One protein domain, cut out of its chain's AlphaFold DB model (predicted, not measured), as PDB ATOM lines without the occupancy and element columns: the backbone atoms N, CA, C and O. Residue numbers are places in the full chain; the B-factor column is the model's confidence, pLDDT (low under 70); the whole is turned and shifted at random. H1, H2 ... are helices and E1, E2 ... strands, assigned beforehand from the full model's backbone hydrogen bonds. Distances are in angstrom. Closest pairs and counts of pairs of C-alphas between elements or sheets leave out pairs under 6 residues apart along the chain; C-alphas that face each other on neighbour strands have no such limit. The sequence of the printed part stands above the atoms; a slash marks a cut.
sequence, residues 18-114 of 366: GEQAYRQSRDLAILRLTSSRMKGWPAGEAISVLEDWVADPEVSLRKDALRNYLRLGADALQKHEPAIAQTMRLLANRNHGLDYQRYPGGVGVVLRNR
ATOM      1  N   GLY A  18     -22.006  39.515 -50.771       78.00
ATOM      2  CA  GLY A  18     -20.894  40.302 -51.309       78.00
ATOM      3  C   GLY A  18     -19.507  39.803 -50.893       78.00
ATOM      4  O   GLY A  18     -18.602  39.749 -51.727       78.00
ATOM      5  N   GLU A  19     -19.321  39.352 -49.646       84.69
ATOM      6  CA  GLU A  19     -18.043  38.775 -49.199       84.69
ATOM      7  C   GLU A  19     -17.663  37.503 -49.952       84.69
ATOM      8  O   GLU A  19     -16.502  37.322 -50.331       84.69
ATOM      9  N   GLN A  20     -18.632  36.609 -50.149       81.25
ATOM     10  CA  GLN A  20     -18.408  35.343 -50.834       81.25
ATOM     11  C   GLN A  20     -18.154  35.582 -52.322       81.25
ATOM     12  O   GLN A  20     -17.178  35.050 -52.859       81.25
ATOM     13  N   ALA A  21     -18.970  36.422 -52.962       80.19
ATOM     14  CA  ALA A  21     -18.821  36.783 -54.368       80.19
ATOM     15  C   ALA A  21     -17.468  37.467 -54.641       80.19
ATOM     16  O   ALA A  21     -16.769  37.125 -55.599       80.19
ATOM     17  N   TYR A  22     -17.034  38.383 -53.767       84.12
ATOM     18  CA  TYR A  22     -15.726  39.034 -53.887       84.12
ATOM     19  C   TYR A  22     -14.575  38.037 -53.719       84.12
ATOM     20  O   TYR A  22     -13.601  38.072 -54.472       84.12
ATOM     21  N   ARG A  23     -14.705  37.092 -52.782       86.06
ATOM     22  CA  ARG A  23     -13.706  36.037 -52.583       86.06
ATOM     23  C   ARG A  23     -13.591  35.116 -53.788       86.06
ATOM     24  O   ARG A  23     -12.476  34.805 -54.194       86.06
ATOM     25  N   GLN A  24     -14.714  34.705 -54.364       83.06
ATOM     26  CA  GLN A  24     -14.734  33.845 -55.548       83.06
ATOM     27  C   GLN A  24     -14.169  34.556 -56.785       83.06
ATOM     28  O   GLN A  24     -13.385  33.967 -57.522       83.06
ATOM     29  N   SER A  25     -14.523  35.826 -56.992       80.56
ATOM     30  CA  SER A  25     -14.128  36.574 -58.194       80.56
ATOM     31  C   SER A  25     -12.714  37.160 -58.134       80.56
ATOM     32  O   SER A  25     -12.036  37.231 -59.156       80.56
ATOM     33  N   ARG A  26     -12.243  37.602 -56.959       83.38
ATOM     34  CA  ARG A  26     -10.957  38.314 -56.814       83.38
ATOM     35  C   ARG A  26      -9.876  37.522 -56.079       83.38
ATOM     36  O   ARG A  26      -8.732  37.978 -56.057       83.38
ATOM     37  N   ASP A  27     -10.215  36.374 -55.490       87.62
ATOM     38  CA  ASP A  27      -9.348  35.608 -54.576       87.62
ATOM     39  C   ASP A  27      -8.838  36.458 -53.392       87.62
ATOM     40  O   ASP A  27      -7.715  36.314 -52.906       87.62
ATOM     41  N   LEU A  28      -9.678  37.389 -52.932       90.62
ATOM     42  CA  LEU A  28      -9.409  38.306 -51.826       90.62
ATOM     43  C   LEU A  28     -10.519  38.209 -50.778       90.62
ATOM     44  O   LEU A  28     -11.688  38.020 -51.097       90.62
ATOM     45  N   ALA A  29     -10.160  38.355 -49.507       92.50
ATOM     46  CA  ALA A  29     -11.122  38.490 -48.428       92.50
ATOM     47  C   ALA A  29     -11.504  39.962 -48.288       92.50
ATOM     48  O   ALA A  29     -10.634  40.823 -48.149       92.50
ATOM     49  N   ILE A  30     -12.804  40.224 -48.273       93.44
ATOM     50  CA  ILE A  30     -13.394  41.490 -47.854       93.44
ATOM     51  C   ILE A  30     -14.344  41.192 -46.699       93.44
ATOM     52  O   ILE A  30     -14.923  40.112 -46.677       93.44
ATOM     53  N   LEU A  31     -14.473  42.096 -45.735       92.69
ATOM     54  CA  LEU A  31     -15.461  42.024 -44.661       92.69
ATOM     55  C   LEU A  31     -16.020  43.413 -44.410       92.69
ATOM     56  O   LEU A  31     -15.261  44.336 -44.119       92.69
ATOM     57  N   ARG A  32     -17.339  43.555 -44.491       90.38
ATOM     58  CA  ARG A  32     -18.029  44.804 -44.157       90.38
ATOM     59  C   ARG A  32     -18.607  44.685 -42.756       90.38
ATOM     60  O   ARG A  32     -19.426  43.799 -42.514       90.38
ATOM     61  N   LEU A  33     -18.177  45.564 -41.862       89.69
ATOM     62  CA  LEU A  33     -18.677  45.677 -40.501       89.69
ATOM     63  C   LEU A  33     -19.507  46.952 -40.372       89.69
ATOM     64  O   LEU A  33     -19.036  48.045 -40.684       89.69
ATOM     65  N   THR A  34     -20.738  46.800 -39.905       86.81
ATOM     66  CA  THR A  34     -21.651  47.884 -39.532       86.81
ATOM     67  C   THR A  34     -22.343  47.478 -38.239       86.81
ATOM     68  O   THR A  34     -22.502  46.283 -37.980       86.81
ATOM     69  N   SER A  35     -22.811  48.448 -37.454       82.31
ATOM     70  CA  SER A  35     -23.563  48.154 -36.227       82.31
ATOM     71  C   SER A  35     -24.810  47.304 -36.502       82.31
ATOM     72  O   SER A  35     -25.126  46.412 -35.725       82.31
ATOM     73  N   SER A  36     -25.485  47.516 -37.640       78.88
ATOM     74  CA  SER A  36     -26.630  46.693 -38.057       78.88
ATOM     75  C   SER A  36     -26.250  45.237 -38.307       78.88
ATOM     76  O   SER A  36     -26.947  44.338 -37.862       78.88
ATOM     77  N   ARG A  37     -25.113  44.985 -38.963       81.50
ATOM     78  CA  ARG A  37     -24.683  43.623 -39.291       81.50
ATOM     79  C   ARG A  37     -24.187  42.846 -38.078       81.50
ATOM     80  O   ARG A  37     -24.286  41.626 -38.048       81.50
ATOM     81  N   MET A  38     -23.606  43.554 -37.115       86.62
ATOM     82  CA  MET A  38     -23.117  42.960 -35.871       86.62
ATOM     83  C   MET A  38     -24.253  42.704 -34.871       86.62
ATOM     84  O   MET A  38     -24.092  41.932 -33.928       86.62
ATOM     85  N   LYS A  39     -25.441  43.275 -35.111       84.62
ATOM     86  CA  LYS A  39     -26.634  43.054 -34.295       84.62
ATOM     87  C   LYS A  39     -26.995  41.565 -34.267       84.62
ATOM     88  O   LYS A  39     -27.270  40.957 -35.293       84.62
ATOM     89  N   GLY A  40     -27.026  40.987 -33.067       83.94
ATOM     90  CA  GLY A  40     -27.346  39.571 -32.862       83.94
ATOM     91  C   GLY A  40     -26.136  38.634 -32.898       83.94
ATOM     92  O   GLY A  40     -26.301  37.428 -32.721       83.94
ATOM     93  N   TRP A  41     -24.920  39.161 -33.078       90.56
ATOM     94  CA  TRP A  41     -23.706  38.381 -32.858       90.56
ATOM     95  C   TRP A  41     -23.581  37.991 -31.376       90.56
ATOM     96  O   TRP A  41     -24.057  38.714 -30.498       90.56
ATOM     97  N   PRO A  42     -22.962  36.834 -31.068       91.25
ATOM     98  CA  PRO A  42     -22.791  36.392 -29.694       91.25
ATOM     99  C   PRO A  42     -21.969  37.412 -28.905       91.25
ATOM    100  O   PRO A  42     -20.887  37.823 -29.333       91.25
ATOM    101  N   ALA A  43     -22.480  37.788 -27.733       86.94
ATOM    102  CA  ALA A  43     -21.799  38.712 -26.842       86.94
ATOM    103  C   ALA A  43     -20.436  38.145 -26.412       86.94
ATOM    104  O   ALA A  43     -20.312  36.980 -26.026       86.94
ATOM    105  N   GLY A  44     -19.409  38.988 -26.462       90.38
ATOM    106  CA  GLY A  44     -18.056  38.642 -26.050       90.38
ATOM    107  C   GLY A  44     -17.123  39.837 -26.182       90.38
ATOM    108  O   GLY A  44     -17.381  40.741 -26.974       90.38
ATOM    109  N   GLU A  45     -16.020  39.822 -25.430       93.00
ATOM    110  CA  GLU A  45     -15.051  40.929 -25.389       93.00
ATOM    111  C   GLU A  45     -14.585  41.332 -26.795       93.00
ATOM    112  O   GLU A  45     -14.598  42.506 -27.150       93.00
ATOM    113  N   ALA A  46     -14.242  40.352 -27.635       93.69
ATOM    114  CA  ALA A  46     -13.760  40.625 -28.983       93.69
ATOM    115  C   ALA A  46     -14.816  41.266 -29.892       93.69
ATOM    116  O   ALA A  46     -14.464  42.113 -30.710       93.69
ATOM    117  N   ILE A  47     -16.087  40.875 -29.761       93.94
ATOM    118  CA  ILE A  47     -17.173  41.466 -30.550       93.94
ATOM    119  C   ILE A  47     -17.447  42.887 -30.061       93.94
ATOM    120  O   ILE A  47     -17.440  43.790 -30.887       93.94
ATOM    121  N   SER A  48     -17.536  43.102 -28.744       93.12
ATOM    122  CA  SER A  48     -17.737  44.432 -28.150       93.12
ATOM    123  C   SER A  48     -16.652  45.424 -28.579       93.12
ATOM    124  O   SER A  48     -16.962  46.522 -29.023       93.12
ATOM    125  N   VAL A  49     -15.376  45.024 -28.541       94.50
ATOM    126  CA  VAL A  49     -14.274  45.901 -28.977       94.50
ATOM    127  C   VAL A  49     -14.364  46.230 -30.470       94.50
ATOM    128  O   VAL A  49     -14.029  47.341 -30.883       94.50
ATOM    129  N   LEU A  50     -14.792  45.276 -31.303       94.00
ATOM    130  CA  LEU A  50     -15.007  45.532 -32.726       94.00
ATOM    131  C   LEU A  50     -16.215  46.448 -32.958       94.00
ATOM    132  O   LEU A  50     -16.136  47.295 -33.844       94.00
ATOM    133  N   GLU A  51     -17.292  46.309 -32.183       92.50
ATOM    134  CA  GLU A  51     -18.474  47.177 -32.255       92.50
ATOM    135  C   GLU A  51     -18.113  48.619 -31.901       92.50
ATOM    136  O   GLU A  51     -18.391  49.518 -32.696       92.50
ATOM    137  N   ASP A  52     -17.407  48.825 -30.787       91.38
ATOM    138  CA  ASP A  52     -16.937  50.146 -30.352       91.38
ATOM    139  C   ASP A  52     -16.015  50.775 -31.401       91.38
ATOM    140  O   ASP A  52     -16.175  51.933 -31.789       91.38
ATOM    141  N   TRP A  53     -15.075  49.988 -31.934       92.88
ATOM    142  CA  TRP A  53     -14.170  50.450 -32.984       92.88
ATOM    143  C   TRP A  53     -14.894  50.810 -34.286       92.88
ATOM    144  O   TRP A  53     -14.472  51.726 -34.996       92.88
ATOM    145  N   VAL A  54     -15.960  50.090 -34.639       91.31
ATOM    146  CA  VAL A  54     -16.774  50.383 -35.824       91.31
ATOM    147  C   VAL A  54     -17.618  51.637 -35.603       91.31
ATOM    148  O   VAL A  54     -17.691  52.451 -36.521       91.31
ATOM    149  N   ALA A  55     -18.205  51.795 -34.416       87.94
ATOM    150  CA  ALA A  55     -19.107  52.892 -34.072       87.94
ATOM    151  C   ALA A  55     -18.393  54.241 -33.894       87.94
ATOM    152  O   ALA A  55     -18.978  55.276 -34.215       87.94
ATOM    153  N   ASP A  56     -17.145  54.237 -33.419       88.19
ATOM    154  CA  ASP A  56     -16.383  55.456 -33.153       88.19
ATOM    155  C   ASP A  56     -15.120  55.557 -34.041       88.19
ATOM    156  O   ASP A  56     -14.173  54.772 -33.899       88.19
ATOM    157  N   PRO A  57     -15.069  56.528 -34.976       85.88
ATOM    158  CA  PRO A  57     -13.886  56.813 -35.779       85.88
ATOM    159  C   PRO A  57     -12.630  57.171 -34.978       85.88
ATOM    160  O   PRO A  57     -11.533  56.851 -35.452       85.88
ATOM    161  N   GLU A  58     -12.782  57.784 -33.802       87.06
ATOM    162  CA  GLU A  58     -11.683  58.220 -32.931       87.06
ATOM    163  C   GLU A  58     -11.025  57.039 -32.208       87.06
ATOM    164  O   GLU A  58      -9.839  57.078 -31.862       87.06
ATOM    165  N   VAL A  59     -11.756  55.932 -32.049       86.94
ATOM    166  CA  VAL A  59     -11.188  54.688 -31.536       86.94
ATOM    167  C   VAL A  59     -10.242  54.111 -32.588       86.94
ATOM    168  O   VAL A  59     -10.621  53.730 -33.701       86.94
ATOM    169  N   SER A  60      -8.965  54.013 -32.219       85.94
ATOM    170  CA  SER A  60      -7.910  53.484 -33.079       85.94
ATOM    171  C   SER A  60      -7.414  52.137 -32.574       85.94
ATOM    172  O   SER A  60      -6.840  52.020 -31.492       85.94
ATOM    173  N   LEU A  61      -7.578  51.105 -33.402       90.12
ATOM    174  CA  LEU A  61      -6.983  49.794 -33.172       90.12
ATOM    175  C   LEU A  61      -5.721  49.629 -34.017       90.12
ATOM    176  O   LEU A  61      -5.743  49.686 -35.252       90.12
ATOM    177  N   ARG A  62      -4.598  49.336 -33.351       93.12
ATOM    178  CA  ARG A  62      -3.378  48.892 -34.043       93.12
ATOM    179  C   ARG A  62      -3.687  47.625 -34.837       93.12
ATOM    180  O   ARG A  62      -4.388  46.740 -34.350       93.12
ATOM    181  N   LYS A  63      -3.092  47.482 -36.028       92.69
ATOM    182  CA  LYS A  63      -3.362  46.337 -36.922       92.69
ATOM    183  C   LYS A  63      -3.157  44.975 -36.249       92.69
ATOM    184  O   LYS A  63      -3.875  44.038 -36.568       92.69
ATOM    185  N   ASP A  64      -2.207  44.855 -35.326       93.50
ATOM    186  CA  ASP A  64      -1.976  43.601 -34.601       93.50
ATOM    187  C   ASP A  64      -3.053  43.293 -33.558       93.50
ATOM    188  O   ASP A  64      -3.474  42.142 -33.462       93.50
ATOM    189  N   ALA A  65      -3.559  44.311 -32.859       94.88
ATOM    190  CA  ALA A  65      -4.711  44.162 -31.972       94.88
ATOM    191  C   ALA A  65      -5.969  43.810 -32.780       94.88
ATOM    192  O   ALA A  65      -6.652  42.842 -32.461       94.88
ATOM    193  N   LEU A  66      -6.207  44.506 -33.898       95.88
ATOM    194  CA  LEU A  66      -7.324  44.219 -34.800       95.88
ATOM    195  C   LEU A  66      -7.289  42.771 -35.311       95.88
ATOM    196  O   LEU A  66      -8.305  42.086 -35.289       95.88
ATOM    197  N   ARG A  67      -6.118  42.254 -35.710       96.31
ATOM    198  CA  ARG A  67      -5.971  40.835 -36.089       96.31
ATOM    199  C   ARG A  67      -6.320  39.882 -34.952       96.31
ATOM    200  O   ARG A  67      -6.889  38.825 -35.218       96.31
ATOM    201  N   ASN A  68      -5.952  40.223 -33.718       96.88
ATOM    202  CA  ASN A  68      -6.271  39.401 -32.557       96.88
ATOM    203  C   ASN A  68      -7.785  39.358 -32.317       96.88
ATOM    204  O   ASN A  68      -8.353  38.273 -32.245       96.88
ATOM    205  N   TYR A  69      -8.446  40.518 -32.307       96.69
ATOM    206  CA  TYR A  69      -9.898  40.596 -32.137       96.69
ATOM    207  C   TYR A  69     -10.666  39.945 -33.291       96.69
ATOM    208  O   TYR A  69     -11.642  39.251 -33.039       96.69
ATOM    209  N   LEU A  70     -10.191  40.049 -34.538       96.56
ATOM    210  CA  LEU A  70     -10.767  39.301 -35.664       96.56
ATOM    211  C   LEU A  70     -10.649  37.783 -35.467       96.56
ATOM    212  O   LEU A  70     -11.579  37.053 -35.790       96.56
ATOM    213  N   ARG A  71      -9.526  37.283 -34.934       96.88
ATOM    214  CA  ARG A  71      -9.356  35.847 -34.662       96.88
ATOM    215  C   ARG A  71     -10.300  35.371 -33.559       96.88
ATOM    216  O   ARG A  71     -11.001  34.388 -33.761       96.88
ATOM    217  N   LEU A  72     -10.343  36.092 -32.441       96.50
ATOM    218  CA  LEU A  72     -11.223  35.774 -31.313       96.50
ATOM    219  C   LEU A  72     -12.705  35.879 -31.707       96.50
ATOM    220  O   LEU A  72     -13.494  34.988 -31.400       96.50
ATOM    221  N   GLY A  73     -13.071  36.924 -32.454       95.19
ATOM    222  CA  GLY A  73     -14.414  37.101 -33.003       95.19
ATOM    223  C   GLY A  73     -14.799  35.988 -33.979       95.19
ATOM    224  O   GLY A  73     -15.923  35.495 -33.929       95.19
ATOM    225  N   ALA A  74     -13.863  35.515 -34.809       95.94
ATOM    226  CA  ALA A  74     -14.106  34.378 -35.696       95.94
ATOM    227  C   ALA A  74     -14.445  33.094 -34.931       95.94
ATOM    228  O   ALA A  74     -15.297  32.322 -35.367       95.94
ATOM    229  N   ASP A  75     -13.782  32.851 -33.802       95.44
ATOM    230  CA  ASP A  75     -14.034  31.661 -32.994       95.44
ATOM    231  C   ASP A  75     -15.399  31.737 -32.295       95.44
ATOM    232  O   ASP A  75     -16.128  30.744 -32.281       95.44
ATOM    233  N   ALA A  76     -15.805  32.927 -31.836       93.56
ATOM    234  CA  ALA A  76     -17.153  33.168 -31.310       93.56
ATOM    235  C   ALA A  76     -18.247  32.990 -32.384       93.56
ATOM    236  O   ALA A  76     -19.298  32.390 -32.132       93.56
ATOM    237  N   LEU A  77     -17.988  33.461 -33.607       92.88
ATOM    238  CA  LEU A  77     -18.935  33.400 -34.722       92.88
ATOM    239  C   LEU A  77     -18.970  32.050 -35.437       92.88
ATOM    240  O   LEU A  77     -19.885  31.821 -36.218       92.88
ATOM    241  N   GLN A  78     -18.041  31.130 -35.174       93.31
ATOM    242  CA  GLN A  78     -17.906  29.888 -35.945       93.31
ATOM    243  C   GLN A  78     -19.206  29.076 -36.063       93.31
ATOM    244  O   GLN A  78     -19.435  28.444 -37.093       93.31
ATOM    245  N   LYS A  79     -20.026  29.064 -35.006       89.81
ATOM    246  CA  LYS A  79     -21.300  28.327 -34.962       89.81
ATOM    247  C   LYS A  79     -22.494  29.124 -35.495       89.81
ATOM    248  O   LYS A  79     -23.471  28.507 -35.896       89.81
ATOM    249  N   HIS A  80     -22.417  30.452 -35.473       87.56
ATOM    250  CA  HIS A  80     -23.524  31.344 -35.825       87.56
ATOM    251  C   HIS A  80     -23.409  31.816 -37.278       87.56
ATOM    252  O   HIS A  80     -24.355  31.710 -38.042       87.56
ATOM    253  N   GLU A  81     -22.215  32.264 -37.669       88.50
ATOM    254  CA  GLU A  81     -21.910  32.881 -38.959       88.50
ATOM    255  C   GLU A  81     -20.593  32.316 -39.529       88.50
ATOM    256  O   GLU A  81     -19.560  33.002 -39.573       88.50
ATOM    257  N   PRO A  82     -20.568  31.041 -39.964       89.69
ATOM    258  CA  PRO A  82     -19.335  30.353 -40.352       89.69
ATOM    259  C   PRO A  82     -18.615  31.026 -41.532       89.69
ATOM    260  O   PRO A  82     -17.381  31.034 -41.588       89.69
ATOM    261  N   ALA A  83     -19.361  31.627 -42.464       87.44
ATOM    262  CA  ALA A  83     -18.793  32.346 -43.603       87.44
ATOM    263  C   ALA A  83     -18.047  33.619 -43.164       87.44
ATOM    264  O   ALA A  83     -16.924  33.869 -43.622       87.44
ATOM    265  N   ILE A  84     -18.634  34.389 -42.240       90.50
ATOM    266  CA  ILE A  84     -18.026  35.593 -41.657       90.50
ATOM    267  C   ILE A  84     -16.816  35.208 -40.809       90.50
ATOM    268  O   ILE A  84     -15.743  35.793 -40.983       90.50
ATOM    269  N   ALA A  85     -16.941  34.178 -39.969       92.94
ATOM    270  CA  ALA A  85     -15.834  33.642 -39.180       92.94
ATOM    271  C   ALA A  85     -14.639  33.263 -40.070       92.94
ATOM    272  O   ALA A  85     -13.498  33.648 -39.806       92.94
ATOM    273  N   GLN A  86     -14.885  32.571 -41.185       92.44
ATOM    274  CA  GLN A  86     -13.831  32.245 -42.144       92.44
ATOM    275  C   GLN A  86     -13.180  33.505 -42.738       92.44
ATOM    276  O   GLN A  86     -11.951  33.574 -42.821       92.44
ATOM    277  N   THR A  87     -13.971  34.512 -43.122       93.31
ATOM    278  CA  THR A  87     -13.452  35.800 -43.613       93.31
ATOM    279  C   THR A  87     -12.568  36.482 -42.571       93.31
ATOM    280  O   THR A  87     -11.460  36.917 -42.891       93.31
ATOM    281  N   MET A  88     -13.013  36.537 -41.315       95.44
ATOM    282  CA  MET A  88     -12.249  37.123 -40.217       95.44
ATOM    283  C   MET A  88     -10.905  36.412 -40.017       95.44
ATOM    284  O   MET A  88      -9.878  37.082 -39.899       95.44
ATOM    285  N   ARG A  89     -10.862  35.070 -40.077       95.44
ATOM    286  CA  ARG A  89      -9.591  34.319 -40.006       95.44
ATOM    287  C   ARG A  89      -8.653  34.646 -41.167       95.44
ATOM    288  O   ARG A  89      -7.449  34.798 -40.956       95.44
ATOM    289  N   LEU A  90      -9.189  34.790 -42.380       94.31
ATOM    290  CA  LEU A  90      -8.400  35.157 -43.561       94.31
ATOM    291  C   LEU A  90      -7.786  36.557 -43.432       94.31
ATOM    292  O   LEU A  90      -6.624  36.734 -43.803       94.31
ATOM    293  N   LEU A  91      -8.537  37.514 -42.881       95.31
ATOM    294  CA  LEU A  91      -8.090  38.886 -42.611       95.31
ATOM    295  C   LEU A  91      -7.111  38.970 -41.428       95.31
ATOM    296  O   LEU A  91      -6.192  39.793 -41.433       95.31
ATOM    297  N   ALA A  92      -7.270  38.100 -40.428       95.56
ATOM    298  CA  ALA A  92      -6.366  37.992 -39.286       95.56
ATOM    299  C   ALA A  92      -4.997  37.385 -39.660       95.56
ATOM    300  O   ALA A  92      -4.010  37.580 -38.942       95.56
ATOM    301  N   ASN A  93      -4.917  36.648 -40.774       94.12
ATOM    302  CA  ASN A  93      -3.689  36.009 -41.230       94.12
ATOM    303  C   ASN A  93      -2.669  37.047 -41.737       94.12
ATOM    304  O   ASN A  93      -2.905  37.788 -42.693       94.12
ATOM    305  N   ARG A  94      -1.482  37.065 -41.117       93.19
ATOM    306  CA  ARG A  94      -0.396  37.996 -41.461       93.19
ATOM    307  C   ARG A  94       0.097  37.835 -42.900       93.19
ATOM    308  O   ARG A  94       0.500  38.830 -43.501       93.19
ATOM    309  N   ASN A  95       0.002  36.636 -43.473       90.62
ATOM    310  CA  ASN A  95       0.512  36.340 -44.812       90.62
ATOM    311  C   ASN A  95      -0.257  37.071 -45.919       90.62
ATOM    312  O   ASN A  95       0.333  37.380 -46.954       90.62
ATOM    313  N   HIS A  96      -1.537  37.394 -45.701       90.00
ATOM    314  CA  HIS A  96      -2.387  38.037 -46.709       90.00
ATOM    315  C   HIS A  96      -2.364  39.574 -46.650       90.00
ATOM    316  O   HIS A  96      -2.822  40.252 -47.575       90.00
ATOM    317  N   GLY A  97      -1.820  40.148 -45.574       92.06
ATOM    318  CA  GLY A  97      -1.925  41.579 -45.289       92.06
ATOM    319  C   GLY A  97      -3.335  42.001 -44.857       92.06
ATOM    320  O   GLY A  97      -4.310  41.300 -45.099       92.06
ATOM    321  N   LEU A  98      -3.429  43.163 -44.205       94.88
ATOM    322  CA  LEU A  98      -4.691  43.733 -43.726       94.88
ATOM    323  C   LEU A  98      -4.723  45.236 -44.002       94.88
ATOM    324  O   LEU A  98      -3.786  45.974 -43.651       94.88
ATOM    325  N   ASP A  99      -5.808  45.662 -44.623       94.62
ATOM    326  CA  ASP A  99      -6.155  47.044 -44.900       94.62
ATOM    327  C   ASP A  99      -7.621  47.278 -44.529       94.62
ATOM    328  O   ASP A  99      -8.409  46.330 -44.513       94.62
ATOM    329  N   TYR A 100      -7.980  48.514 -44.204       94.38
ATOM    330  CA  TYR A 100      -9.368  48.858 -43.934       94.38
ATOM    331  C   TYR A 100      -9.679  50.290 -44.353       94.38
ATOM    332  O   TYR A 100      -8.797  51.146 -44.383       94.38
ATOM    333  N   GLN A 101     -10.947  50.541 -44.658       92.44
ATOM    334  CA  GLN A 101     -11.477  51.853 -44.997       92.44
ATOM    335  C   GLN A 101     -12.801  52.055 -44.265       92.44
ATOM    336  O   GLN A 101     -13.683  51.198 -44.327       92.44
ATOM    337  N   ARG A 102     -12.944  53.181 -43.560       89.88
ATOM    338  CA  ARG A 102     -14.216  53.556 -42.930       89.88
ATOM    339  C   ARG A 102     -15.191  54.071 -43.989       89.88
ATOM    340  O   ARG A 102     -14.776  54.711 -44.957       89.88
ATOM    341  N   TYR A 103     -16.478  53.801 -43.803       85.56
ATOM    342  CA  TYR A 103     -17.520  54.451 -44.586       85.56
ATOM    343  C   TYR A 103     -17.517  55.962 -44.328       85.56
ATOM    344  O   TYR A 103     -17.222  56.394 -43.208       85.56
ATOM    345  N   PRO A 104     -17.869  56.779 -45.336       79.94
ATOM    346  CA  PRO A 104     -18.167  58.187 -45.114       79.94
ATOM    347  C   PRO A 104     -19.185  58.353 -43.977       79.94
ATOM    348  O   PRO A 104     -20.182  57.633 -43.921       79.94
ATOM    349  N   GLY A 105     -18.904  59.267 -43.045       76.19
ATOM    350  CA  GLY A 105     -19.735  59.487 -41.857       76.19
ATOM    351  C   GLY A 105     -19.533  58.485 -40.712       76.19
ATOM    352  O   GLY A 105     -20.265  58.555 -39.736       76.19
ATOM    353  N   GLY A 106     -18.565  57.562 -40.803       75.81
ATOM    354  CA  GLY A 106     -18.173  56.699 -39.678       75.81
ATOM    355  C   GLY A 106     -19.124  55.541 -39.363       75.81
ATOM    356  O   GLY A 106     -18.879  54.805 -38.424       75.81
ATOM    357  N   VAL A 107     -20.165  55.321 -40.170       78.50
ATOM    358  CA  VAL A 107     -21.238  54.335 -39.914       78.50
ATOM    359  C   VAL A 107     -20.858  52.866 -40.180       78.50
ATOM    360  O   VAL A 107     -21.709  51.978 -40.161       78.50
ATOM    361  N   GLY A 108     -19.593  52.589 -40.492       87.69
ATOM    362  CA  GLY A 108     -19.126  51.249 -40.833       87.69
ATOM    363  C   GLY A 108     -17.670  51.204 -41.279       87.69
ATOM    364  O   GLY A 108     -17.041  52.234 -41.536       87.69
ATOM    365  N   VAL A 109     -17.131  49.992 -41.399       91.62
ATOM    366  CA  VAL A 109     -15.754  49.731 -41.830       91.62
ATOM    367  C   VAL A 109     -15.710  48.567 -42.813       91.62
ATOM    368  O   VAL A 109     -16.297  47.514 -42.586       91.62
ATOM    369  N   VAL A 110     -14.958  48.730 -43.897       93.06
ATOM    370  CA  VAL A 110     -14.617  47.649 -44.826       93.06
ATOM    371  C   VAL A 110     -13.187  47.224 -44.574       93.06
ATOM    372  O   VAL A 110     -12.267  48.024 -44.720       93.06
ATOM    373  N   LEU A 111     -12.989  45.959 -44.238       94.94
ATOM    374  CA  LEU A 111     -11.683  45.334 -44.127       94.94
ATOM    375  C   LEU A 111     -11.407  44.524 -45.387       94.94
ATOM    376  O   LEU A 111     -12.300  43.870 -45.921       94.94
ATOM    377  N   ARG A 112     -10.157  44.528 -45.843       95.19
ATOM    378  CA  ARG A 112      -9.708  43.709 -46.970       95.19
ATOM    379  C   ARG A 112      -8.291  43.202 -46.763       95.19
ATOM    380  O   ARG A 112      -7.469  43.848 -46.106       95.19
ATOM    381  N   ASN A 113      -7.972  42.068 -47.371       93.56
ATOM    382  CA  ASN A 113      -6.586  41.644 -47.509       93.56
ATOM    383  C   ASN A 113      -5.926  42.295 -48.739       93.56
ATOM    384  O   ASN A 113      -6.587  42.844 -49.619       93.56
ATOM    385  N   ARG A 114      -4.588  42.283 -48.776       88.88
ATOM    386  CA  ARG A 114      -3.800  42.902 -49.865       88.88
ATOM    387  C   ARG A 114      -3.231  41.880 -50.842       88.88
ATOM    388  O   ARG A 114      -2.845  42.246 -51.947       88.88
TER     389      ARG A 114
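Overview. This is residues 18 to 114 of the 366 residues of the protein "CRISPR-associated endonuclease Cas3" of Acidobacteria bacterium (UniProt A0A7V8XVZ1). A small three-stranded sheet has helices gathered over one side of it: H5 runs across its strands, H4 folds back along H5 as a helical hairpin layered farther from the sheet, and H3 packs steeply on H4 and grazes the sheet. H1 sits at the sheet's edge beside E1, and the short H2 packs on H3. The printed part has 97 residues, with five named helices and three named strands in the order H1 E1 H2 H3 H4 H5 E2 E3; the sheet order is E1 E3 E2, all antiparallel, and the class is mostly helix. The whole is compact and rounded, with a radius of gyration of the C-alphas of 12.3 A and spans of 31 by 30 by 24 A.

Arrangement. H1, residues 18 to 26, is on the sheet but only grazes it, with residues 18 to 23; its closest C-alpha pair with edge strand E1, residues 30 to 33, is Glu 19 and Ile 30, 5.5 A apart. H2, residues 35 to 38, touches H3, residues 45 to 55; their closest C-alphas are those of Ser 35 and Glu 51, 6.5 A apart. H3 only grazes the sheet, with residues 50 to 55. H4, residues 63 to 77, touches H3 with residues 69 to 73 alone, at a steep tilt of 62 degrees, opposite ways; the C-alphas of Ala 46 and Tyr 69 are closest, at 5.0 A. H4 and H5, residues 82 to 92, touch as a helical hairpin at a shallow tilt of 18 degrees, opposite ways, closest at the C-alphas of Ala 74 and Ala 85, 4.0 A. H5 is on the sheet at a height over the sheet of 8.6 A, only just over E1 with 3 of its 11 C-alphas, and runs across the strands at 73 degrees to E1 on the local plane. E2, residues 99 to 102, and E3, residues 109 to 112, form a hairpin, with N 101 and O 110 at 2.8 A, within hydrogen-bond range. Inner strand E3 is also antiparallel to E1, with N 31 and O 111 at 2.8 A, within hydrogen-bond range. In H1, H3, H4 and H5 every O i to N i+4 pair is within hydrogen-bond range; H2 is too short for one.

Along the chain. H1 begins at C-alpha 18, (-20.894, 40.302, -51.309). From first to last C-alpha, H3 is 15.3 A long, H4 20.4 A and H5 15.1 A. H4 begins at C-alpha 63, (-3.362, 46.337, -36.922). E3 ends at C-alpha 112, (-9.708, 43.709, -46.970).

Size, cuts and confidence. The C-alphas farthest apart are those of Gln 24 and Glu 58, 33.4 A. The printed part has no cut and no long link. Its mean pLDDT is 90.1, and no printed residue is under 70.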